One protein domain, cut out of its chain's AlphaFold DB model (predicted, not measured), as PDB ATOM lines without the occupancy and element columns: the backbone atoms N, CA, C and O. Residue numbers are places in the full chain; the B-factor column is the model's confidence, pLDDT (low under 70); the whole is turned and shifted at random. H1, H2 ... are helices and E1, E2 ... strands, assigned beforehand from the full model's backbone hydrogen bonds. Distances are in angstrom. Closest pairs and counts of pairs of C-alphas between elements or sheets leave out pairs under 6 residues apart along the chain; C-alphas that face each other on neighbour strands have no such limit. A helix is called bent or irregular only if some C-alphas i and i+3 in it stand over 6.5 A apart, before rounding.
ATOM      1  N   PHE A   4      22.875 -36.364 -14.384       92.88
ATOM      2  CA  PHE A   4      22.398 -35.043 -13.960       92.88
ATOM      3  C   PHE A   4      21.747 -34.296 -15.130       92.88
ATOM      4  O   PHE A   4      20.615 -33.828 -15.025       92.88
ATOM      5  N   SER A   5      22.402 -34.276 -16.292       93.44
ATOM      6  CA  SER A   5      21.853 -33.669 -17.510       93.44
ATOM      7  C   SER A   5      20.552 -34.345 -17.983       93.44
ATOM      8  O   SER A   5      19.637 -33.659 -18.450       93.44
ATOM      9  N   LYS A   6      20.426 -35.676 -17.834       95.00
ATOM     10  CA  LYS A   6      19.168 -36.405 -18.102       95.00
ATOM     11  C   LYS A   6      18.051 -35.953 -17.162       95.00
ATOM     12  O   LYS A   6      16.961 -35.641 -17.641       95.00
ATOM     13  N   VAL A   7      18.330 -35.874 -15.862       96.19
ATOM     14  CA  VAL A   7      17.355 -35.442 -14.852       96.19
ATOM     15  C   VAL A   7      16.911 -34.000 -15.096       96.19
ATOM     16  O   VAL A   7      15.713 -33.736 -15.102       96.19
ATOM     17  N   VAL A   8      17.838 -33.085 -15.406       94.38
ATOM     18  CA  VAL A   8      17.506 -31.690 -15.748       94.38
ATOM     19  C   VAL A   8      16.542 -31.620 -16.929       94.38
ATOM     20  O   VAL A   8      15.521 -30.936 -16.852       94.38
ATOM     21  N   LYS A   9      16.825 -32.352 -18.013       95.31
ATOM     22  CA  LYS A   9      15.949 -32.375 -19.189       95.31
ATOM     23  C   LYS A   9      14.549 -32.884 -18.835       95.31
ATOM     24  O   LYS A   9      13.567 -32.273 -19.245       95.31
ATOM     25  N   ILE A  10      14.463 -33.957 -18.051       96.25
ATOM     26  CA  ILE A  10      13.190 -34.545 -17.617       96.25
ATOM     27  C   ILE A  10      12.401 -33.571 -16.747       96.25
ATOM     28  O   ILE A  10      11.228 -33.340 -17.025       96.25
ATOM     29  N   ALA A  11      13.035 -32.938 -15.759       95.75
ATOM     30  CA  ALA A  11      12.375 -31.961 -14.896       95.75
ATOM     31  C   ALA A  11      11.800 -30.781 -15.702       95.75
ATOM     32  O   ALA A  11      10.660 -30.375 -15.483       95.75
ATOM     33  N   ILE A  12      12.543 -30.278 -16.697       94.88
ATOM     34  CA  ILE A  12      12.065 -29.221 -17.605       94.88
ATOM     35  C   ILE A  12      10.874 -29.692 -18.448       94.88
ATOM     36  O   ILE A  12       9.936 -28.918 -18.654       94.88
ATOM     37  N   THR A  13      10.904 -30.934 -18.941       95.75
ATOM     38  CA  THR A  13       9.817 -31.523 -19.737       95.75
ATOM     39  C   THR A  13       8.554 -31.760 -18.907       95.75
ATOM     40  O   THR A  13       7.460 -31.514 -19.406       95.75
ATOM     41  N   LEU A  14       8.684 -32.194 -17.650       95.88
ATOM     42  CA  LEU A  14       7.547 -32.469 -16.764       95.88
ATOM     43  C   LEU A  14       6.912 -31.201 -16.187       95.88
ATOM     44  O   LEU A  14       5.717 -31.204 -15.895       95.88
ATOM     45  N   ALA A  15       7.684 -30.119 -16.052       95.00
ATOM     46  CA  ALA A  15       7.256 -28.904 -15.365       95.00
ATOM     47  C   ALA A  15       5.864 -28.372 -15.777       95.00
ATOM     48  O   ALA A  15       5.065 -28.124 -14.877       95.00
ATOM     49  N   PRO A  16       5.508 -28.235 -17.074       94.19
ATOM     50  CA  PRO A  16       4.186 -27.736 -17.459       94.19
ATOM     51  C   PRO A  16       3.036 -28.626 -16.965       94.19
ATOM     52  O   PRO A  16       2.102 -28.109 -16.360       94.19
ATOM     53  N   LYS A  17       3.145 -29.953 -17.151       95.38
ATOM     54  CA  LYS A  17       2.120 -30.930 -16.738       95.38
ATOM     55  C   LYS A  17       1.938 -30.932 -15.219       95.38
ATOM     56  O   LYS A  17       0.817 -30.977 -14.727       95.38
ATOM     57  N   LEU A  18       3.036 -30.867 -14.466       95.38
ATOM     58  CA  LEU A  18       2.973 -30.855 -13.003       95.38
ATOM     59  C   LEU A  18       2.346 -29.562 -12.466       95.38
ATOM     60  O   LEU A  18       1.528 -29.615 -11.553       95.38
ATOM     61  N   LEU A  19       2.682 -28.407 -13.049       93.56
ATOM     62  CA  LEU A  19       2.100 -27.118 -12.661       93.56
ATOM     63  C   LEU A  19       0.616 -26.997 -13.024       93.56
ATOM     64  O   LEU A  19      -0.129 -26.320 -12.314       93.56
ATOM     65  N   GLU A  20       0.191 -27.614 -14.125       94.00
ATOM     66  CA  GLU A  20      -1.219 -27.743 -14.495       94.00
ATOM     67  C   GLU A  20      -1.976 -28.548 -13.432       94.00
ATOM     68  O   GLU A  20      -2.873 -28.001 -12.796       94.00
ATOM     69  N   LEU A  21      -1.507 -29.759 -13.112       93.94
ATOM     70  CA  LEU A  21      -2.093 -30.607 -12.065       93.94
ATOM     71  C   LEU A  21      -2.114 -29.930 -10.684       93.94
ATOM     72  O   LEU A  21      -3.102 -30.020  -9.956       93.94
ATOM     73  N   GLN A  22      -1.053 -29.210 -10.313       92.31
ATOM     74  CA  GLN A  22      -1.028 -28.421  -9.076       92.31
ATOM     75  C   GLN A  22      -2.110 -27.331  -9.082       92.31
ATOM     76  O   GLN A  22      -2.731 -27.070  -8.054       92.31
ATOM     77  N   SER A  23      -2.339 -26.681 -10.227       90.25
ATOM     78  CA  SER A  23      -3.350 -25.624 -10.350       90.25
ATOM     79  C   SER A  23      -4.771 -26.183 -10.238       90.25
ATOM     80  O   SER A  23      -5.630 -25.533  -9.653       90.25
ATOM     81  N   GLU A  24      -5.007 -27.385 -10.764       91.94
ATOM     82  CA  GLU A  24      -6.295 -28.084 -10.678       91.94
ATOM     83  C   GLU A  24      -6.599 -28.588  -9.265       91.94
ATOM     84  O   GLU A  24      -7.734 -28.513  -8.801       91.94
ATOM     85  N   THR A  25      -5.582 -29.103  -8.571       89.69
ATOM     86  CA  THR A  25      -5.753 -29.757  -7.265       89.69
ATOM     87  C   THR A  25      -5.583 -28.808  -6.081       89.69
ATOM     88  O   THR A  25      -6.056 -29.107  -4.988       89.69
ATOM     89  N   GLY A  26      -4.896 -27.678  -6.271       87.44
ATOM     90  CA  GLY A  26      -4.510 -26.768  -5.191       87.44
ATOM     91  C   GLY A  26      -3.438 -27.335  -4.250       87.44
ATOM     92  O   GLY A  26      -3.166 -26.735  -3.209       87.44
ATOM     93  N   SER A  27      -2.826 -28.465  -4.609       87.56
ATOM     94  CA  SER A  27      -1.872 -29.209  -3.785       87.56
ATOM     95  C   SER A  27      -0.548 -29.410  -4.510       87.56
ATOM     96  O   SER A  27      -0.480 -29.368  -5.737       87.56
ATOM     97  N   GLU A  28       0.524 -29.648  -3.752       89.00
ATOM     98  CA  GLU A  28       1.794 -30.041  -4.355       89.00
ATOM     99  C   GLU A  28       1.658 -31.388  -5.073       89.00
ATOM    100  O   GLU A  28       0.990 -32.304  -4.600       89.00
ATOM    101  N   VAL A  29       2.303 -31.514  -6.227       92.69
ATOM    102  CA  VAL A  29       2.331 -32.727  -7.038       92.69
ATOM    103  C   VAL A  29       3.770 -33.207  -7.121       92.69
ATOM    104  O   VAL A  29       4.664 -32.405  -7.381       92.69
ATOM    105  N   VAL A  30       4.001 -34.504  -6.931       93.25
ATOM    106  CA  VAL A  30       5.323 -35.133  -7.018       93.25
ATOM    107  C   VAL A  30       5.334 -36.248  -8.052       93.25
ATOM    108  O   VAL A  30       4.333 -36.899  -8.318       93.25
ATOM    109  N   THR A  31       6.483 -36.487  -8.659       94.62
ATOM    110  CA  THR A  31       6.725 -37.591  -9.577       94.62
ATOM    111  C   THR A  31       8.074 -38.222  -9.252       94.62
ATOM    112  O   THR A  31       9.116 -37.613  -9.522       94.62
ATOM    113  N   PRO A  32       8.072 -39.422  -8.652       94.75
ATOM    114  CA  PRO A  32       9.270 -40.229  -8.476       94.75
ATOM    115  C   PRO A  32      10.010 -40.509  -9.792       94.75
ATOM    116  O   PRO A  32       9.412 -40.733 -10.848       94.75
ATOM    117  N   LEU A  33      11.337 -40.523  -9.708       95.75
ATOM    118  CA  LEU A  33      12.246 -40.849 -10.797       95.75
ATOM    119  C   LEU A  33      13.002 -42.134 -10.471       95.75
ATOM    120  O   LEU A  33      13.577 -42.280  -9.388       95.75
ATOM    121  N   TYR A  34      13.069 -43.025 -11.451       96.00
ATOM    122  CA  TYR A  34      13.781 -44.293 -11.362       96.00
ATOM    123  C   TYR A  34      14.815 -44.411 -12.470       96.00
ATOM    124  O   TYR A  34      14.667 -43.816 -13.528       96.00
ATOM    125  N   LEU A  35      15.860 -45.197 -12.253       96.00
ATOM    126  CA  LEU A  35      16.821 -45.601 -13.267       96.00
ATOM    127  C   LEU A  35      16.638 -47.092 -13.534       96.00
ATOM    128  O   LEU A  35      16.751 -47.892 -12.604       96.00
ATOM    129  N   ASN A  36      16.359 -47.463 -14.779       94.62
ATOM    130  CA  ASN A  36      16.265 -48.869 -15.163       94.62
ATOM    131  C   ASN A  36      17.658 -49.495 -15.396       94.62
ATOM    132  O   ASN A  36      18.680 -48.802 -15.417       94.62
ATOM    133  N   SER A  37      17.702 -50.809 -15.622       91.88
ATOM    134  CA  SER A  37      18.936 -51.558 -15.920       91.88
ATOM    135  C   SER A  37      19.675 -51.091 -17.184       91.88
ATOM    136  O   SER A  37      20.876 -51.312 -17.303       91.88
ATOM    137  N   SER A  38      18.986 -50.410 -18.104       92.38
ATOM    138  CA  SER A  38      19.571 -49.826 -19.321       92.38
ATOM    139  C   SER A  38      20.140 -48.415 -19.099       92.38
ATOM    140  O   SER A  38      20.677 -47.800 -20.021       92.38
ATOM    141  N   GLY A  39      20.040 -47.875 -17.879       90.25
ATOM    142  CA  GLY A  39      20.505 -46.529 -17.549       90.25
ATOM    143  C   GLY A  39      19.587 -45.415 -18.067       90.25
ATOM    144  O   GLY A  39      20.028 -44.265 -18.220       90.25
ATOM    145  N   GLU A  40      18.328 -45.734 -18.358       94.38
ATOM    146  CA  GLU A  40      17.290 -44.769 -18.711       94.38
ATOM    147  C   GLU A  40      16.507 -44.343 -17.477       94.38
ATOM    148  O   GLU A  40      16.273 -45.135 -16.562       94.38
ATOM    149  N   VAL A  41      16.102 -43.074 -17.462       95.31
ATOM    150  CA  VAL A  41      15.283 -42.542 -16.379       95.31
ATOM    151  C   VAL A  41      13.819 -42.823 -16.694       95.31
ATOM    152  O   VAL A  41      13.291 -42.333 -17.690       95.31
ATOM    153  N   VAL A  42      13.180 -43.602 -15.832       94.44
ATOM    154  CA  VAL A  42      11.758 -43.921 -15.866       94.44
ATOM    155  C   VAL A  42      11.027 -42.940 -14.956       94.44
ATOM    156  O   VAL A  42      11.418 -42.720 -13.809       94.44
ATOM    157  N   VAL A  43       9.974 -42.339 -15.494       93.00
ATOM    158  CA  VAL A  43       9.113 -41.376 -14.806       93.00
ATOM    159  C   VAL A  43       7.816 -42.093 -14.454       93.00
ATOM    160  O   VAL A  43       7.215 -42.711 -15.331       93.00
ATOM    161  N   THR A  44       7.392 -42.041 -13.193       90.44
ATOM    162  CA  THR A  44       6.102 -42.619 -12.788       90.44
ATOM    163  C   THR A  44       4.951 -41.646 -13.016       90.44
ATOM    164  O   THR A  44       5.153 -40.487 -13.375       90.44
ATOM    165  N   GLU A  45       3.723 -42.097 -12.770       91.12
ATOM    166  CA  GLU A  45       2.590 -41.177 -12.734       91.12
ATOM    167  C   GLU A  45       2.744 -40.146 -11.599       91.12
ATOM    168  O   GLU A  45       3.300 -40.473 -10.540       91.12
ATOM    169  N   PRO A  46       2.272 -38.902 -11.805       92.44
ATOM    170  CA  PRO A  46       2.251 -37.895 -10.760       92.44
ATOM    171  C   PRO A  46       1.334 -38.288  -9.600       92.44
ATOM    172  O   PRO A  46       0.233 -38.798  -9.793       92.44
ATOM    173  N   LEU A  47       1.779 -37.986  -8.387       90.81
ATOM    174  CA  LEU A  47       1.048 -38.172  -7.143       90.81
ATOM    175  C   LEU A  47       0.711 -36.802  -6.561       90.81
ATOM    176  O   LEU A  47       1.579 -35.935  -6.465       90.81
ATOM    177  N   VAL A  48      -0.539 -36.616  -6.148       88.12
ATOM    178  CA  VAL A  48      -0.969 -35.413  -5.430       88.12
ATOM    179  C   VAL A  48      -0.616 -35.591  -3.956       88.12
ATOM    180  O   VAL A  48      -1.065 -36.541  -3.314       88.12
ATOM    181  N   LEU A  49       0.213 -34.699  -3.426       83.00
ATOM    182  CA  LEU A  49       0.557 -34.650  -2.012       83.00
ATOM    183  C   LEU A  49      -0.540 -33.934  -1.220       83.00
ATOM    184  O   LEU A  49      -1.387 -33.228  -1.769       83.00
ATOM    185  N   SER A  50      -0.529 -34.113   0.100       69.94
ATOM    186  CA  SER A  50      -1.413 -33.334   0.966       69.94
ATOM    187  C   SER A  50      -1.041 -31.846   0.919       69.94
ATOM    188  O   SER A  50       0.082 -31.481   0.566       69.94
ATOM    189  N   THR A  51      -1.959 -30.971   1.331       57.44
ATOM    190  CA  THR A  51      -1.767 -29.508   1.348       57.44
ATOM    191  C   THR A  51      -0.565 -29.054   2.198       57.44
ATOM    192  O   THR A  51      -0.103 -27.928   2.050       57.44
ATOM    193  N   TYR A  52      -0.044 -29.922   3.072       55.19
ATOM    194  CA  TYR A  52       1.115 -29.666   3.936       55.19
ATOM    195  C   TYR A  52       2.400 -30.374   3.466       55.19
ATOM    196  O   TYR A  52       3.340 -30.517   4.245       55.19
ATOM    197  N   GLY A  53       2.436 -30.851   2.217       60.09
ATOM    198  CA  GLY A  53       3.462 -31.779   1.742       60.09
ATOM    199  C   GLY A  53       3.194 -33.204   2.237       60.09
ATOM    200  O   GLY A  53       2.130 -33.502   2.791       60.09
ATOM    201  N   GLY A  54       4.122 -34.132   2.017       61.88
ATOM    202  CA  GLY A  54       3.951 -35.491   2.527       61.88
ATOM    203  C   GLY A  54       4.995 -36.488   2.054       61.88
ATOM    204  O   GLY A  54       5.665 -36.293   1.043       61.88
ATOM    205  N   VAL A  55       5.091 -37.590   2.798       68.94
ATOM    206  CA  VAL A  55       5.850 -38.770   2.384       68.94
ATOM    207  C   VAL A  55       5.085 -39.444   1.251       68.94
ATOM    208  O   VAL A  55       3.897 -39.736   1.386       68.94
ATOM    209  N   PHE A  56       5.765 -39.714   0.145       76.81
ATOM    210  CA  PHE A  56       5.231 -40.516  -0.950       76.81
ATOM    211  C   PHE A  56       5.893 -41.901  -0.956       76.81
ATOM    212  O   PHE A  56       7.043 -42.043  -0.520       76.81
ATOM    213  N   PRO A  57       5.185 -42.944  -1.421       74.75
ATOM    214  CA  PRO A  57       5.757 -44.276  -1.503       74.75
ATOM    215  C   PRO A  57       6.902 -44.292  -2.520       74.75
ATOM    216  O   PRO A  57       6.751 -43.851  -3.658       74.75
ATOM    217  N   VAL A  58       8.044 -44.832  -2.102       80.31
ATOM    218  CA  VAL A  58       9.168 -45.141  -2.987       80.31
ATOM    219  C   VAL A  58       9.273 -46.654  -3.058       80.31
ATOM    220  O   VAL A  58       9.657 -47.293  -2.081       80.31
ATOM    221  N   ASP A  59       8.925 -47.227  -4.207       78.75
ATOM    222  CA  ASP A  59       9.149 -48.651  -4.442       78.75
ATOM    223  C   ASP A  59      10.648 -48.920  -4.629       78.75
ATOM    224  O   ASP A  59      11.227 -48.592  -5.661       78.75
ATOM    225  N   THR A  60      11.284 -49.491  -3.611       77.12
ATOM    226  CA  THR A  60      12.672 -49.974  -3.668       77.12
ATOM    227  C   THR A  60      12.756 -51.492  -3.824       77.12
ATOM    228  O   THR A  60      13.854 -52.045  -3.813       77.12
ATOM    229  N   SER A  61      11.615 -52.179  -3.952       80.50
ATOM    230  CA  SER A  61      11.544 -53.640  -4.015       80.50
ATOM    231  C   SER A  61      11.833 -54.194  -5.409       80.50
ATOM    232  O   SER A  61      12.227 -55.353  -5.542       80.50
ATOM    233  N   ASN A  62      11.676 -53.374  -6.452       82.81
ATOM    234  CA  ASN A  62      11.935 -53.779  -7.826       82.81
ATOM    235  C   ASN A  62      13.449 -53.793  -8.132       82.81
ATOM    236  O   ASN A  62      14.060 -52.729  -8.229       82.81
ATOM    237  N   PRO A  63      14.073 -54.962  -8.379       82.75
ATOM    238  CA  PRO A  63      15.516 -55.043  -8.620       82.75
ATOM    239  C   PRO A  63      15.947 -54.444  -9.971       82.75
ATOM    240  O   PRO A  63      17.134 -54.217 -10.195       82.75
ATOM    241  N   TYR A  64      15.003 -54.187 -10.878       87.38
ATOM    242  CA  TYR A  64      15.263 -53.631 -12.206       87.38
ATOM    243  C   TYR A  64      15.107 -52.110 -12.266       87.38
ATOM    244  O   TYR A  64      15.392 -51.514 -13.306       87.38
ATOM    245  N   MET A  65      14.653 -51.485 -11.177       91.56
ATOM    246  CA  MET A  65      14.446 -50.047 -11.086       91.56
ATOM    247  C   MET A  65      15.048 -49.502  -9.800       91.56
ATOM    248  O   MET A  65      14.677 -49.883  -8.697       91.56
ATOM    249  N   ARG A  66      15.956 -48.543  -9.938       93.56
ATOM    250  CA  ARG A  66      16.577 -47.864  -8.805       93.56
ATOM    251  C   ARG A  66      15.978 -46.481  -8.646       93.56
ATOM    252  O   ARG A  66      16.073 -45.688  -9.575       93.56
ATOM    253  N   PHE A  67      15.410 -46.163  -7.489       94.69
ATOM    254  CA  PHE A  67      14.996 -44.792  -7.193       94.69
ATOM    255  C   PHE A  67      16.195 -43.848  -7.300       94.69
ATOM    256  O   PHE A  67      17.250 -44.136  -6.748       94.69
ATOM    257  N   ILE A  68      16.055 -42.737  -8.017       95.56
ATOM    258  CA  ILE A  68      17.128 -41.744  -8.151       95.56
ATOM    259  C   ILE A  68      16.721 -40.362  -7.658       95.56
ATOM    260  O   ILE A  68      17.570 -39.485  -7.585       95.56
ATOM    261  N   GLY A  69      15.460 -40.134  -7.305       94.94
ATOM    262  CA  GLY A  69      15.005 -38.813  -6.893       94.94
ATOM    263  C   GLY A  69      13.570 -38.537  -7.297       94.94
ATOM    264  O   GLY A  69      12.817 -39.456  -7.606       94.94
ATOM    265  N   TYR A  70      13.187 -37.267  -7.321       95.38
ATOM    266  CA  TYR A  70      11.832 -36.865  -7.688       95.38
ATOM    267  C   TYR A  70      11.778 -35.469  -8.307       95.38
ATOM    268  O   TYR A  70      12.681 -34.647  -8.130       95.38
ATOM    269  N   VAL A  71      10.684 -35.209  -9.025       95.06
ATOM    270  CA  VAL A  71      10.270 -33.870  -9.452       95.06
ATOM    271  C   VAL A  71       9.001 -33.502  -8.707       95.06
ATOM    272  O   VAL A  71       8.046 -34.264  -8.755       95.06
ATOM    273  N   HIS A  72       8.967 -32.360  -8.031       93.19
ATOM    274  CA  HIS A  72       7.775 -31.887  -7.335       93.19
ATOM    275  C   HIS A  72       7.479 -30.423  -7.642       93.19
ATOM    276  O   HIS A  72       8.374 -29.651  -7.990       93.19
ATOM    277  N   THR A  73       6.216 -30.036  -7.516       92.19
ATOM    278  CA  THR A  73       5.817 -28.631  -7.552       92.19
ATOM    279  C   THR A  73       5.937 -27.995  -6.178       92.19
ATOM    280  O   THR A  73       5.641 -28.646  -5.181       92.19
ATOM    281  N   HIS A  74       6.233 -26.703  -6.140       86.62
ATOM    282  CA  HIS A  74       6.216 -25.893  -4.928       86.62
ATOM    283  C   HIS A  74       5.409 -24.604  -5.183       86.62
ATOM    284  O   HIS A  74       5.464 -24.055  -6.290       86.62
ATOM    285  N   PRO A  75       4.636 -24.091  -4.205       77.31
ATOM    286  CA  PRO A  75       3.758 -22.929  -4.397       77.31
ATOM    287  C   PRO A  75       4.510 -21.620  -4.674       77.31
ATOM    288  O   PRO A  75       3.938 -20.667  -5.198       77.31
ATOM    289  N   LEU A  76       5.792 -21.558  -4.314       73.19
ATOM    290  CA  LEU A  76       6.638 -20.375  -4.459       73.19
ATOM    291  C   LEU A  76       7.914 -20.708  -5.229       73.19
ATOM    292  O   LEU A  76       8.549 -21.725  -4.951       73.19
ATOM    293  N   SER A  77       8.328 -19.813  -6.126       71.94
ATOM    294  CA  SER A  77       9.694 -19.816  -6.655       71.94
ATOM    295  C   SER A  77      10.677 -19.575  -5.504       71.94
ATOM    296  O   SER A  77      10.573 -18.583  -4.776       71.94
ATOM    297  N   LYS A  78      11.610 -20.511  -5.323       70.50
ATOM    298  CA  LYS A  78      12.686 -20.456  -4.330       70.50
ATOM    299  C   LYS A  78      14.039 -20.657  -5.011       70.50
ATOM    300  O   LYS A  78      14.123 -21.205  -6.112       70.50
ATOM    301  N   TRP A  79      15.110 -20.197  -4.364       66.81
ATOM    302  CA  TRP A  79      16.485 -20.439  -4.830       66.81
ATOM    303  C   TRP A  79      17.076 -21.726  -4.259       66.81
ATOM    304  O   TRP A  79      18.106 -22.183  -4.748       66.81
ATOM    305  N   THR A  80      16.409 -22.310  -3.266       64.69
ATOM    306  CA  THR A  80      16.761 -23.570  -2.615       64.69
ATOM    307  C   THR A  80      15.529 -24.482  -2.539       64.69
ATOM    308  O   THR A  80      14.407 -23.967  -2.506       64.69
ATOM    309  N   PRO A  81      15.689 -25.820  -2.549       71.31
ATOM    310  CA  PRO A  81      14.619 -26.725  -2.153       71.31
ATOM    311  C   PRO A  81      14.292 -26.472  -0.686       71.31
ATOM    312  O   PRO A  81      15.111 -25.899   0.042       71.31
ATOM    313  N   SER A  82      13.118 -26.914  -0.243       76.12
ATOM    314  CA  SER A  82      12.784 -26.759   1.167       76.12
ATOM    315  C   SER A  82      13.773 -27.519   2.053       76.12
ATOM    316  O   SER A  82      14.417 -28.484   1.629       76.12
ATOM    317  N   THR A  83      13.893 -27.104   3.311       78.06
ATOM    318  CA  THR A  83      14.691 -27.854   4.292       78.06
ATOM    319  C   THR A  83      14.197 -29.287   4.465       78.06
ATOM    320  O   THR A  83      15.005 -30.193   4.666       78.06
ATOM    321  N   VAL A  84      12.888 -29.506   4.311       79.44
ATOM    322  CA  VAL A  84      12.271 -30.836   4.310       79.44
ATOM    323  C   VAL A  84      12.780 -31.665   3.130       79.44
ATOM    324  O   VAL A  84      13.245 -32.782   3.338       79.44
ATOM    325  N   ASP A  85      12.775 -31.100   1.921       84.06
ATOM    326  CA  ASP A  85      13.251 -31.783   0.715       84.06
ATOM    327  C   ASP A  85      14.736 -32.149   0.802       84.06
ATOM    328  O   ASP A  85      15.134 -33.286   0.551       84.06
ATOM    329  N   LEU A  86      15.575 -31.183   1.186       82.38
ATOM    330  CA  LEU A  86      17.012 -31.407   1.328       82.38
ATOM    331  C   LEU A  86      17.311 -32.460   2.403       82.38
ATOM    332  O   LEU A  86      18.192 -33.294   2.198       82.38
ATOM    333  N   GLY A  87      16.586 -32.440   3.524       83.12
ATOM    334  CA  GLY A  87      16.752 -33.407   4.606       83.12
ATOM    335  C   GLY A  87      16.319 -34.817   4.231       83.12
ATOM    336  O   GLY A  87      17.062 -35.768   4.493       83.12
ATOM    337  N   ASP A  88      15.165 -34.961   3.577       85.94
ATOM    338  CA  ASP A  88      14.673 -36.257   3.102       85.94
ATOM    339  C   ASP A  88      15.652 -36.880   2.100       85.94
ATOM    340  O   ASP A  88      16.108 -38.016   2.269       85.94
ATOM    341  N   VAL A  89      16.067 -36.101   1.100       88.19
ATOM    342  CA  VAL A  89      16.948 -36.575   0.029       88.19
ATOM    343  C   VAL A  89      18.350 -36.867   0.560       88.19
ATOM    344  O   VAL A  89      18.924 -37.891   0.196       88.19
ATOM    345  N   ALA A  90      18.900 -36.038   1.453       88.00
ATOM    346  CA  ALA A  90      20.201 -36.299   2.073       88.00
ATOM    347  C   ALA A  90      20.190 -37.575   2.927       88.00
ATOM    348  O   ALA A  90      21.125 -38.377   2.846       88.00
ATOM    349  N   THR A  91      19.123 -37.795   3.701       86.38
ATOM    350  CA  THR A  91      18.963 -39.004   4.521       86.38
ATOM    351  C   THR A  91      18.867 -40.246   3.636       86.38
ATOM    352  O   THR A  91      19.588 -41.223   3.854       86.38
ATOM    353  N   LYS A  92      18.039 -40.201   2.584       88.56
ATOM    354  CA  LYS A  92      17.902 -41.306   1.626       88.56
ATOM    355  C   LYS A  92      19.194 -41.560   0.849       88.56
ATOM    356  O   LYS A  92      19.553 -42.717   0.676       88.56
ATOM    357  N   ALA A  93      19.904 -40.522   0.407       90.25
ATOM    358  CA  ALA A  93      21.159 -40.669  -0.334       90.25
ATOM    359  C   ALA A  93      22.234 -41.351   0.523       90.25
ATOM    360  O   ALA A  93      22.918 -42.251   0.040       90.25
ATOM    361  N   SER A  94      22.329 -40.976   1.805       89.44
ATOM    362  CA  SER A  94      23.215 -41.633   2.774       89.44
ATOM    363  C   SER A  94      22.863 -43.113   2.937       89.44
ATOM    364  O   SER A  94      23.717 -43.977   2.748       89.44
ATOM    365  N   PHE A  95      21.586 -43.418   3.194       88.44
ATOM    366  CA  PHE A  95      21.116 -44.792   3.393       88.44
ATOM    367  C   PHE A  95      21.298 -45.679   2.153       88.44
ATOM    368  O   PHE A  95      21.684 -46.840   2.264       88.44
ATOM    369  N   LEU A  96      21.015 -45.141   0.965       89.56
ATOM    370  CA  LEU A  96      21.071 -45.883  -0.295       89.56
ATOM    371  C   LEU A  96      22.494 -45.969  -0.876       89.56
ATOM    372  O   LEU A  96      22.746 -46.814  -1.735       89.56
ATOM    373  N   GLY A  97      23.423 -45.123  -0.422       91.44
ATOM    374  CA  GLY A  97      24.834 -45.163  -0.815       91.44
ATOM    375  C   GLY A  97      25.133 -44.630  -2.220       91.44
ATOM    376  O   GLY A  97      26.211 -44.888  -2.755       91.44
ATOM    377  N   TYR A  98      24.213 -43.885  -2.841       92.38
ATOM    378  CA  TYR A  98      24.427 -43.238  -4.143       92.38
ATOM    379  C   TYR A  98      23.717 -41.877  -4.244       92.38
ATOM    380  O   TYR A  98      22.798 -41.611  -3.468       92.38
ATOM    381  N   PRO A  99      24.130 -40.997  -5.181       92.75
ATOM    382  CA  PRO A  99      23.542 -39.668  -5.305       92.75
ATOM    383  C   PRO A  99      22.057 -39.697  -5.659       92.75
ATOM    384  O   PRO A  99      21.631 -40.499  -6.494       92.75
ATOM    385  N   LEU A 100      21.297 -38.778  -5.068       94.50
ATOM    386  CA  LEU A 100      19.880 -38.574  -5.361       94.50
ATOM    387  C   LEU A 100      19.610 -37.159  -5.861       94.50
ATOM    388  O   LEU A 100      20.365 -36.229  -5.579       94.50
ATOM    389  N   TYR A 101      18.501 -37.006  -6.581       94.38
ATOM    390  CA  TYR A 101      18.082 -35.751  -7.190       94.38
ATOM    391  C   TYR A 101      16.787 -35.224  -6.576       94.38
ATOM    392  O   TYR A 101      15.783 -35.931  -6.507       94.38
ATOM    393  N   VAL A 102      16.778 -33.944  -6.223       92.88
ATOM    394  CA  VAL A 102      15.554 -33.194  -5.941       92.88
ATOM    395  C   VAL A 102      15.345 -32.153  -7.024       92.88
ATOM    396  O   VAL A 102      16.231 -31.343  -7.302       92.88
ATOM    397  N   CYS A 103      14.175 -32.192  -7.656       93.75
ATOM    398  CA  CYS A 103      13.803 -31.230  -8.679       93.75
ATOM    399  C   CYS A 103      12.550 -30.468  -8.250       93.75
ATOM    400  O   CYS A 103      11.466 -31.041  -8.208       93.75
ATOM    401  N   THR A 104      12.682 -29.177  -7.985       92.25
ATOM    402  CA  THR A 104      11.568 -28.311  -7.600       92.25
ATOM    403  C   THR A 104      11.108 -27.498  -8.801       92.25
ATOM    404  O   THR A 104      11.910 -26.841  -9.466       92.25
ATOM    405  N   VAL A 105       9.807 -27.517  -9.066       92.88
ATOM    406  CA  VAL A 105       9.158 -26.736 -10.117       92.88
ATOM    407  C   VAL A 105       8.236 -25.711  -9.472       92.88
ATOM    408  O   VAL A 105       7.434 -26.054  -8.611       92.88
ATOM    409  N   ALA A 106       8.307 -24.454  -9.893       90.12
ATOM    410  CA  ALA A 106       7.436 -23.413  -9.356       90.12
ATOM    411  C   ALA A 106       7.016 -22.409 -10.427       90.12
ATOM    412  O   ALA A 106       7.770 -22.113 -11.359       90.12
ATOM    413  N   ARG A 107       5.820 -21.830 -10.267       88.06
ATOM    414  CA  ARG A 107       5.416 -20.662 -11.059       88.06
ATOM    415  C   ARG A 107       6.258 -19.449 -10.662       88.06
ATOM    416  O   ARG A 107       6.602 -19.251  -9.498       88.06
ATOM    417  N   SER A 108       6.554 -18.607 -11.642       83.50
ATOM    418  CA  SER A 108       7.157 -17.291 -11.433       83.50
ATOM    419  C   SER A 108       6.389 -16.239 -12.235       83.50
ATOM    420  O   SER A 108       5.693 -16.588 -13.189       83.50
ATOM    421  N   PRO A 109       6.546 -14.935 -11.943       75.69
ATOM    422  CA  PRO A 109       5.917 -13.878 -12.742       75.69
ATOM    423  C   PRO A 109       6.271 -13.919 -14.237       75.69
ATOM    424  O   PRO A 109       5.597 -13.292 -15.049       75.69
ATOM    425  N   ARG A 110       7.354 -14.620 -14.599       77.94
ATOM    426  CA  ARG A 110       7.846 -14.744 -15.972       77.94
ATOM    427  C   ARG A 110       7.457 -16.067 -16.636       77.94
ATOM    428  O   ARG A 110       7.795 -16.218 -17.797       77.94
ATOM    429  N   GLY A 111       6.783 -16.988 -15.949       87.94
ATOM    430  CA  GLY A 111       6.433 -18.315 -16.461       87.94
ATOM    431  C   GLY A 111       6.636 -19.368 -15.380       87.94
ATOM    432  O   GLY A 111       5.928 -19.381 -14.372       87.94
ATOM    433  N   TYR A 112       7.651 -20.215 -15.538       90.06
ATOM    434  CA  TYR A 112       8.021 -21.192 -14.516       90.06
ATOM    435  C   TYR A 112       9.525 -21.368 -14.376       90.06
ATOM    436  O   TYR A 112      10.320 -21.011 -15.251       90.06
ATOM    437  N   GLU A 113       9.899 -21.938 -13.241       90.50
ATOM    438  CA  GLU A 113      11.274 -22.193 -12.865       90.50
ATOM    439  C   GLU A 113      11.436 -23.637 -12.431       90.50
ATOM    440  O   GLU A 113      10.538 -24.219 -11.826       90.50
ATOM    441  N   VAL A 114      12.590 -24.199 -12.769       91.56
ATOM    442  CA  VAL A 114      12.985 -25.549 -12.390       91.56
ATOM    443  C   VAL A 114      14.336 -25.452 -11.703       91.56
ATOM    444  O   VAL A 114      15.298 -24.958 -12.292       91.56
ATOM    445  N   LEU A 115      14.399 -25.913 -10.465       90.25
ATOM    446  CA  LEU A 115      15.620 -26.079  -9.695       90.25
ATOM    447  C   LEU A 115      15.916 -27.572  -9.610       90.25
ATOM    448  O   LEU A 115      15.052 -28.330  -9.196       90.25
ATOM    449  N   VAL A 116      17.116 -27.994  -9.993       91.75
ATOM    450  CA  VAL A 116      17.560 -29.390  -9.882       91.75
ATOM    451  C   VAL A 116      18.808 -29.436  -9.034       91.75
ATOM    452  O   VAL A 116      19.774 -28.735  -9.340       91.75
ATOM    453  N   ILE A 117      18.788 -30.266  -7.998       89.62
ATOM    454  CA  ILE A 117      19.899 -30.463  -7.078       89.62
ATOM    455  C   ILE A 117      20.225 -31.949  -6.959       89.62
ATOM    456  O   ILE A 117      19.350 -32.765  -6.697       89.62
ATOM    457  N   GLU A 118      21.497 -32.281  -7.154       92.25
ATOM    458  CA  GLU A 118      22.096 -33.584  -6.865       92.25
ATOM    459  C   GLU A 118      22.742 -33.538  -5.481       92.25
ATOM    460  O   GLU A 118      23.547 -32.643  -5.208       92.25
ATOM    461  N   ILE A 119      22.408 -34.504  -4.629       89.69
ATOM    462  CA  ILE A 119      22.978 -34.661  -3.293       89.69
ATOM    463  C   ILE A 119      23.790 -35.952  -3.260       89.69
ATOM    464  O   ILE A 119      23.248 -37.041  -3.449       89.69
ATOM    465  N   SER A 120      25.095 -35.824  -3.017       89.75
ATOM    466  CA  SER A 120      26.000 -36.961  -2.825       89.75
ATOM    467  C   SER A 120      25.847 -37.565  -1.418       89.75
ATOM    468  O   SER A 120      25.735 -36.799  -0.457       89.75
ATOM    469  N   PRO A 121      25.942 -38.902  -1.251       88.69
ATOM    470  CA  PRO A 121      25.916 -39.558   0.064       88.69
ATOM    471  C   PRO A 121      26.998 -39.044   1.014       88.69
ATOM    472  O   PRO A 121      26.784 -38.926   2.215       88.69
ATOM    473  N   SER A 122      28.167 -38.690   0.471       85.00
ATOM    474  CA  SER A 122      29.307 -38.177   1.242       85.00
ATOM    475  C   SER A 122      29.072 -36.799   1.861       85.00
ATOM    476  O   SER A 122      29.937 -36.277   2.559       85.00
ATOM    477  N   CYS A 123      27.940 -36.171   1.558       80.00
ATOM    478  CA  CYS A 123      27.658 -34.792   1.922       80.00
ATOM    479  C   CYS A 123      26.446 -34.688   2.845       80.00
ATOM    480  O   CYS A 123      26.117 -33.588   3.276       80.00
ATOM    481  N   SER A 124      25.816 -35.815   3.191       73.25
ATOM    482  CA  SER A 124      24.598 -35.851   3.995       73.25
ATOM    483  C   SER A 124      24.774 -35.227   5.380       73.25
ATOM    484  O   SER A 124      23.935 -34.423   5.769       73.25
ATOM    485  N   ASP A 125      25.885 -35.480   6.077       75.12
ATOM    486  CA  ASP A 125      26.131 -34.893   7.407       75.12
ATOM    487  C   ASP A 125      26.295 -33.367   7.345       75.12
ATOM    488  O   ASP A 125      25.733 -32.632   8.158       75.12
ATOM    489  N   VAL A 126      27.003 -32.875   6.321       77.88
ATOM    490  CA  VAL A 126      27.173 -31.434   6.089       77.88
ATOM    491  C   VAL A 126      25.842 -30.802   5.700       77.88
ATOM    492  O   VAL A 126      25.499 -29.738   6.204       77.88
ATOM    493  N   VAL A 127      25.059 -31.456   4.838       75.38
ATOM    494  CA  VAL A 127      23.719 -30.981   4.487       75.38
ATOM    495  C   VAL A 127      22.867 -30.861   5.741       75.38
ATOM    496  O   VAL A 127      22.311 -29.791   5.953       75.38
ATOM    497  N   ILE A 128      22.838 -31.882   6.603       72.06
ATOM    498  CA  ILE A 128      22.065 -31.880   7.853       72.06
ATOM    499  C   ILE A 128      22.468 -30.712   8.767       72.06
ATOM    500  O   ILE A 128      21.598 -30.018   9.292       72.06
ATOM    501  N   GLU A 129      23.762 -30.417   8.915       74.94
ATOM    502  CA  GLU A 129      24.217 -29.255   9.692       74.94
ATOM    503  C   GLU A 129      23.772 -27.918   9.060       74.94
ATOM    504  O   GLU A 129      23.381 -26.970   9.752       74.94
ATOM    505  N   TYR A 130      23.780 -27.842   7.726       77.69
ATOM    506  CA  TYR A 130      23.317 -26.677   6.973       77.69
ATOM    507  C   TYR A 130      21.791 -26.518   6.973       77.69
ATOM    508  O   TYR A 130      21.319 -25.381   6.888       77.69
ATOM    509  N   LEU A 131      21.018 -27.601   7.131       74.31
ATOM    510  CA  LEU A 131      19.555 -27.546   7.215       74.31
ATOM    511  C   LEU A 131      19.097 -26.622   8.335       74.31
ATOM    512  O   LEU A 131      18.150 -25.874   8.137       74.31
ATOM    513  N   ARG A 132      19.798 -26.588   9.474       74.44
ATOM    514  CA  ARG A 132      19.436 -25.688  10.580       74.44
ATOM    515  C   ARG A 132      19.513 -24.214  10.169       74.44
ATOM    516  O   ARG A 132      18.593 -23.448  10.438       74.44
ATOM    517  N   LYS A 133      20.585 -23.823   9.466       77.69
ATOM    518  CA  LYS A 133      20.765 -22.448   8.957       77.69
ATOM    519  C   LYS A 133      19.731 -22.108   7.884       77.69
ATOM    520  O   LYS A 133      19.223 -20.990   7.848       77.69
ATOM    521  N   LEU A 134      19.418 -23.070   7.015       75.44
ATOM    522  CA  LEU A 134      18.382 -22.907   6.000       75.44
ATOM    523  C   LEU A 134      16.988 -22.789   6.628       75.44
ATOM    524  O   LEU A 134      16.221 -21.937   6.206       75.44
ATOM    525  N   GLN A 135      16.677 -23.553   7.674       79.88
ATOM    526  CA  GLN A 135      15.378 -23.522   8.353       79.88
ATOM    527  C   GLN A 135      15.112 -22.170   9.029       79.88
ATOM    528  O   GLN A 135      14.007 -21.624   8.944       79.88
ATOM    529  N   GLU A 136      16.138 -21.587   9.652       81.50
ATOM    530  CA  GLU A 136      16.075 -20.225  10.193       81.50
ATOM    531  C   GLU A 136      15.808 -19.182   9.095       81.50
ATOM    532  O   GLU A 136      15.057 -18.228   9.315       81.50
ATOM    533  N   LEU A 137      16.394 -19.354   7.906       80.19
ATOM    534  CA  LEU A 137      16.153 -18.470   6.764       80.19
ATOM    535  C   LEU A 137      14.773 -18.678   6.142       80.19
ATOM    536  O   LEU A 137      14.087 -17.688   5.904       80.19
ATOM    537  N   GLU A 138      14.328 -19.919   5.940       77.81
ATOM    538  CA  GLU A 138      12.995 -20.219   5.403       77.81
ATOM    539  C   GLU A 138      11.902 -19.593   6.275       77.81
ATOM    540  O   GLU A 138      10.966 -18.978   5.763       77.81
ATOM    541  N   THR A 139      12.058 -19.664   7.599       82.56
ATOM    542  CA  THR A 139      11.141 -19.018   8.547       82.56
ATOM    543  C   THR A 139      11.091 -17.502   8.325       82.56
ATOM    544  O   THR A 139      10.014 -16.910   8.243       82.56
ATOM    545  N   GLN A 140      12.250 -16.864   8.143       82.50
ATOM    546  CA  GLN A 140      12.336 -15.428   7.865       82.50
ATOM    547  C   GLN A 140      11.754 -15.050   6.497       82.50
ATOM    548  O   GLN A 140      11.162 -13.976   6.369       82.50
ATOM    549  N   VAL A 141      11.917 -15.906   5.481       80.19
ATOM    550  CA  VAL A 141      11.357 -15.722   4.132       80.19
ATOM    551  C   VAL A 141       9.835 -15.753   4.195       80.19
ATOM    552  O   VAL A 141       9.177 -14.855   3.664       80.19
ATOM    553  N   LEU A 142       9.272 -16.747   4.888       77.31
ATOM    554  CA  LEU A 142       7.831 -16.866   5.099       77.31
ATOM    555  C   LEU A 142       7.273 -15.663   5.863       77.31
ATOM    556  O   LEU A 142       6.236 -15.119   5.482       77.31
ATOM    557  N   ASP A 143       7.972 -15.194   6.894       83.44
ATOM    558  CA  ASP A 143       7.565 -14.004   7.643       83.44
ATOM    559  C   ASP A 143       7.628 -12.721   6.805       83.44
ATOM    560  O   ASP A 143       6.730 -11.880   6.902       83.44
ATOM    561  N   ALA A 144       8.648 -12.562   5.955       81.44
ATOM    562  CA  ALA A 144       8.739 -11.431   5.031       81.44
ATOM    563  C   ALA A 144       7.583 -11.441   4.017       81.44
ATOM    564  O   ALA A 144       6.954 -10.405   3.798       81.44
ATOM    565  N   LEU A 145       7.243 -12.614   3.468       77.62
ATOM    566  CA  LEU A 145       6.091 -12.788   2.578       77.62
ATOM    567  C   LEU A 145       4.769 -12.454   3.275       77.62
ATOM    568  O   LEU A 145       3.966 -11.697   2.731       77.62
ATOM    569  N   ARG A 146       4.554 -12.958   4.499       78.81
ATOM    570  CA  ARG A 146       3.353 -12.661   5.303       78.81
ATOM    571  C   ARG A 146       3.185 -11.164   5.556       78.81
ATOM    572  O   ARG A 146       2.069 -10.657   5.518       78.81
ATOM    573  N   ARG A 147       4.294 -10.456   5.781       87.50
ATOM    574  CA  ARG A 147       4.324  -8.999   5.991       87.50
ATOM    575  C   ARG A 147       4.336  -8.187   4.692       87.50
ATOM    576  O   ARG A 147       4.296  -6.964   4.769       87.50
ATOM    577  N   ARG A 148       4.377  -8.843   3.524       81.56
ATOM    578  CA  ARG A 148       4.527  -8.217   2.196       81.56
ATOM    579  C   ARG A 148       5.759  -7.301   2.093       81.56
ATOM    580  O   ARG A 148       5.739  -6.302   1.381       81.56
ATOM    581  N   ASP A 149       6.836  -7.642   2.798       83.38
ATOM    582  CA  ASP A 149       8.105  -6.908   2.767       83.38
ATOM    583  C   ASP A 149       8.981  -7.426   1.617       83.38
ATOM    584  O   ASP A 149       9.816  -8.320   1.782       83.38
ATOM    585  N   GLU A 150       8.755  -6.882   0.418       79.44
ATOM    586  CA  GLU A 150       9.437  -7.324  -0.804       79.44
ATOM    587  C   GLU A 150      10.961  -7.145  -0.748       79.44
ATOM    588  O   GLU A 150      11.701  -7.971  -1.286       79.44
ATOM    589  N   SER A 151      11.438  -6.079  -0.097       81.38
ATOM    590  CA  SER A 151      12.870  -5.779   0.019       81.38
ATOM    591  C   SER A 151      13.570  -6.827   0.878       81.38
ATOM    592  O   SER A 151      14.563  -7.434   0.459       81.38
ATOM    593  N   LYS A 152      13.002  -7.119   2.056       82.88
ATOM    594  CA  LYS A 152      13.513  -8.168   2.937       82.88
ATOM    595  C   LYS A 152      13.418  -9.542   2.282       82.88
ATOM    596  O   LYS A 152      14.382 -10.300   2.351       82.88
ATOM    597  N   TYR A 153      12.306  -9.844   1.612       78.44
ATOM    598  CA  TYR A 153      12.129 -11.100   0.886       78.44
ATOM    599  C   TYR A 153      13.238 -11.321  -0.154       78.44
ATOM    600  O   TYR A 153      13.905 -12.353  -0.121       78.44
ATOM    601  N   ARG A 154      13.518 -10.332  -1.018       77.19
ATOM    602  CA  ARG A 154      14.593 -10.441  -2.022       77.19
ATOM    603  C   ARG A 154      15.966 -10.658  -1.390       77.19
ATOM    604  O   ARG A 154      16.705 -11.526  -1.842       77.19
ATOM    605  N   ARG A 155      16.286  -9.924  -0.319       83.62
ATOM    606  CA  ARG A 155      17.562 -10.078   0.395       83.62
ATOM    607  C   ARG A 155      17.722 -11.472   1.008       83.62
ATOM    608  O   ARG A 155      18.815 -12.028   0.993       83.62
ATOM    609  N   LEU A 156      16.648 -12.047   1.546       82.75
ATOM    610  CA  LEU A 156      16.674 -13.396   2.112       82.75
ATOM    611  C   LEU A 156      16.851 -14.470   1.028       82.75
ATOM    612  O   LEU A 156      17.628 -15.401   1.220       82.75
ATOM    613  N   LEU A 157      16.225 -14.296  -0.139       75.62
ATOM    614  CA  LEU A 157      16.441 -15.169  -1.297       75.62
ATOM    615  C   LEU A 157      17.895 -15.140  -1.811       75.62
ATOM    616  O   LEU A 157      18.430 -16.165  -2.231       75.62
ATOM    617  N   GLU A 158      18.566 -13.985  -1.762       79.38
ATOM    618  CA  GLU A 158      19.998 -13.888  -2.087       79.38
ATOM    619  C   GLU A 158      20.869 -14.661  -1.086       79.38
ATOM    620  O   GLU A 158      21.840 -15.308  -1.483       79.38
ATOM    621  N   LEU A 159      20.512 -14.645   0.203       80.31
ATOM    622  CA  LEU A 159      21.209 -15.420   1.234       80.31
ATOM    623  C   LEU A 159      21.023 -16.929   1.039       80.31
ATOM    624  O   LEU A 159      22.004 -17.667   1.135       80.31
ATOM    625  N   GLU A 160      19.814 -17.385   0.692       76.94
ATOM    626  CA  GLU A 160      19.570 -18.781   0.295       76.94
ATOM    627  C   GLU A 160      20.488 -19.201  -0.863       76.94
ATOM    628  O   GLU A 160      21.117 -20.259  -0.822       76.94
ATOM    629  N   TYR A 161      20.629 -18.345  -1.879       77.38
ATOM    630  CA  TYR A 161      21.508 -18.615  -3.014       77.38
ATOM    631  C   TYR A 161      22.990 -18.710  -2.616       77.38
ATOM    632  O   TYR A 161      23.714 -19.585  -3.104       77.38
ATOM    633  N   VAL A 162      23.463 -17.834  -1.723       80.62
ATOM    634  CA  VAL A 162      24.839 -17.898  -1.201       80.62
ATOM    635  C   VAL A 162      25.067 -19.200  -0.435       80.62
ATOM    636  O   VAL A 162      26.101 -19.838  -0.636       80.62
ATOM    637  N   LEU A 163      24.111 -19.627   0.391       75.75
ATOM    638  CA  LEU A 163      24.199 -20.903   1.101       75.75
ATOM    639  C   LEU A 163      24.232 -22.091   0.138       75.75
ATOM    640  O   LEU A 163      25.076 -22.970   0.292       75.75
ATOM    641  N   LEU A 164      23.405 -22.087  -0.911       73.25
ATOM    642  CA  LEU A 164      23.449 -23.132  -1.935       73.25
ATOM    643  C   LEU A 164      24.819 -23.201  -2.631       73.25
ATOM    644  O   LEU A 164      25.350 -24.285  -2.868       73.25
ATOM    645  N   LYS A 165      25.439 -22.051  -2.921       76.81
ATOM    646  CA  LYS A 165      26.812 -22.004  -3.453       76.81
ATOM    647  C   LYS A 165      27.861 -22.528  -2.478       76.81
ATOM    648  O   LYS A 165      28.894 -23.029  -2.910       76.81
ATOM    649  N   GLN A 166      27.653 -22.379  -1.175       77.94
ATOM    650  CA  GLN A 166      28.552 -22.979  -0.191       77.94
ATOM    651  C   GLN A 166      28.405 -24.500  -0.199       77.94
ATOM    652  O   GLN A 166      29.416 -25.199  -0.206       77.94
ATOM    653  N   LEU A 167      27.170 -24.996  -0.308       73.62
ATOM    654  CA  LEU A 167      26.871 -26.421  -0.419       73.62
ATOM    655  C   LEU A 167      27.505 -27.075  -1.653       73.62
ATOM    656  O   LEU A 167      27.909 -28.233  -1.584       73.62
ATOM    657  N   SER A 168      27.709 -26.338  -2.751       75.19
ATOM    658  CA  SER A 168      28.375 -26.904  -3.930       75.19
ATOM    659  C   SER A 168      29.841 -27.280  -3.714       75.19
ATOM    660  O   SER A 168      30.397 -28.062  -4.482       75.19
ATOM    661  N   ARG A 169      30.486 -26.749  -2.666       76.00
ATOM    662  CA  ARG A 169      31.837 -27.170  -2.249       76.00
ATOM    663  C   ARG A 169      31.838 -28.555  -1.606       76.00
ATOM    664  O   ARG A 169      32.877 -29.199  -1.550       76.00
ATOM    665  N   PHE A 170      30.673 -29.006  -1.159       70.81
ATOM    666  CA  PHE A 170      30.435 -30.298  -0.538       70.81
ATOM    667  C   PHE A 170      29.629 -31.168  -1.501       70.81
ATOM    668  O   PHE A 170      28.561 -31.641  -1.154       70.81
ATOM    669  N   GLY A 171      30.068 -31.295  -2.754       66.94
ATOM    670  CA  GLY A 171      29.502 -32.271  -3.694       66.94
ATOM    671  C   GLY A 171      28.047 -32.057  -4.131       66.94
ATOM    672  O   GLY A 171      27.522 -32.910  -4.840       66.94
ATOM    673  N   ILE A 172      27.396 -30.947  -3.764       77.50
ATOM    674  CA  ILE A 172      26.048 -30.622  -4.241       77.50
ATOM    675  C   ILE A 172      26.130 -29.946  -5.610       77.50
ATOM    676  O   ILE A 172      26.741 -28.888  -5.768       77.50
ATOM    677  N   ARG A 173      25.474 -30.515  -6.621       80.62
ATOM    678  CA  ARG A 173      25.382 -29.891  -7.953       80.62
ATOM    679  C   ARG A 173      23.986 -29.334  -8.159       80.62
ATOM    680  O   ARG A 173      23.021 -30.080  -8.099       80.62
ATOM    681  N   GLY A 174      23.889 -28.030  -8.407       79.50
ATOM    682  CA  GLY A 174      22.626 -27.319  -8.603       79.50
ATOM    683  C   GLY A 174      22.532 -26.655  -9.975       79.50
ATOM    684  O   GLY A 174      23.502 -26.067 -10.452       79.50
ATOM    685  N   CYS A 175      21.359 -26.704 -10.602       81.69
ATOM    686  CA  CYS A 175      21.035 -25.952 -11.813       81.69
ATOM    687  C   CYS A 175      19.662 -25.294 -11.663       81.69
ATOM    688  O   CYS A 175      18.726 -25.922 -11.174       81.69
ATOM    689  N   ARG A 176      19.537 -24.042 -12.118       81.00
ATOM    690  CA  ARG A 176      18.256 -23.342 -12.233       81.00
ATOM    691  C   ARG A 176      17.965 -23.034 -13.693       81.00
ATOM    692  O   ARG A 176      18.773 -22.406 -14.375       81.00
ATOM    693  N   TYR A 177      16.776 -23.415 -14.133       83.00
ATOM    694  CA  TYR A 177      16.219 -23.083 -15.432       83.00
ATOM    695  C   TYR A 177      15.010 -22.165 -15.253       83.00
ATOM    696  O   TYR A 177      14.159 -22.412 -14.403       83.00
ATOM    697  N   VAL A 178      14.934 -21.104 -16.055       80.81
ATOM    698  CA  VAL A 178      13.810 -20.160 -16.062       80.81
ATOM    699  C   VAL A 178      13.248 -20.123 -17.472       80.81
ATOM    700  O   VAL A 178      13.930 -19.666 -18.394       80.81
ATOM    701  N   ARG A 179      12.004 -20.576 -17.650       82.38
ATOM    702  CA  ARG A 179      11.300 -20.412 -18.922       82.38
ATOM    703  C   ARG A 179      10.470 -19.145 -18.869       82.38
ATOM    704  O   ARG A 179       9.633 -18.985 -17.985       82.38
ATOM    705  N   LYS A 180      10.710 -18.261 -19.838       78.81
ATOM    706  CA  LYS A 180       9.852 -17.103 -20.066       78.81
ATOM    707  C   LYS A 180       8.628 -17.540 -20.867       78.81
ATOM    708  O   LYS A 180       8.800 -18.136 -21.930       78.81
ATOM    709  N   ASP A 181       7.432 -17.226 -20.390       66.81
ATOM    710  CA  ASP A 181       6.215 -17.320 -21.192       66.81
ATOM    711  C   ASP A 181       6.322 -16.306 -22.331       66.81
ATOM    712  O   ASP A 181       6.229 -15.094 -22.133       66.81
TER     713      ASP A 181
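Overview. This is residues 4 to 181 of the 187 residues of an uncharacterized protein of Thermoprotei archaeon (UniProt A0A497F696). A twisted six-stranded sheet, curled like part of a barrel, wraps round H1a, the first arm of the bent helix H1, and the second arm, H1b, crosses the strands on the same face. H2 lies over the other face, and a long helical hairpin follows, with H3 packed on H2 and H4 reaching the sheet near E5 and E6; these are three layers, with H2 and H4 on one face and H1a and H1b on the other. The printed part has 178 residues with four named helices and six named strands, in the order H1 E1 E2 E3 H2 E4 E5 H3 H4 E6, of mixed class. The mixed sheet runs E2 E1 E3 E4 E5 E6; the whole is compact, with a radius of gyration of the C-alphas of 15.8 A and spans of 50 by 37 by 28 A.

Arrangement. H1, residues 4 to 25, was assigned as one helix by its hydrogen bonds but is bent: C-alphas 13 and 16 are 7.2 A apart, and its arms H1a, residues 4 to 13, and H1b, residues 16 to 25, stand at a steep tilt of 54 degrees. E1, residues 29 to 36, and E2, residues 41 to 43, form an antiparallel hairpin, with N 34 and O 42 at 2.9 A. E3, residues 65 to 73, is antiparallel to E1, with N 33 and O 69 at 2.8 A. H2, residues 83 to 96, and E4, residues 100 to 108, complete a strand-helix-strand unit with E3, two parallel neighbour strands with a helix between, its crossover right-handed; N 103 and O 70 are 2.9 A apart. E5, residues 111 to 119, forms an antiparallel hairpin with E4, with N 104 and O 115 at 2.8 A. H2 has a height over the sheet of 8.8 A and runs along the strands, at 11 degrees to E4 on the local plane. The closest C-alphas of H1a and E5 are those of Val 8 and Val 116, 6.3 A. H3, residues 121 to 146, touches H2 at a shallow tilt of 13 degrees, opposite ways, closest at the C-alphas of Ser 94 and Pro 121, 4.4 A. H4, residues 150 to 170, forms a helical hairpin with H3, closest at the C-alphas of Ala 144 and Tyr 153, 5.4 A. E6, residues 173 to 180, is antiparallel to E5, with N 114 and O 177 at 2.9 A. Every O i to N i+4 pair is within hydrogen-bond range in H1a, H1b and H2, against 18 of 22 in H3 and 15 of 17 in H4.

Along the chain. H1a begins at C-alpha 4 (22.398, -35.043, -13.960), and E6 ends at C-alpha 180 (9.852, -17.103, -20.066). H3 is 35.5 A long and irregular, with C-alphas 122 and 125 at 7.7 A, and H4 is 31.1 A long.

Size, cuts and confidence. The C-alphas farthest apart are those of Ser 38 and Arg 147, 50.4 A. The printed part has no cut; the link E2 to E3, residues 44 to 64, is long. Mean pLDDT of the printed part is 84.4, and residues 50 to 55, 79 to 80, 171 and 181 are under 70.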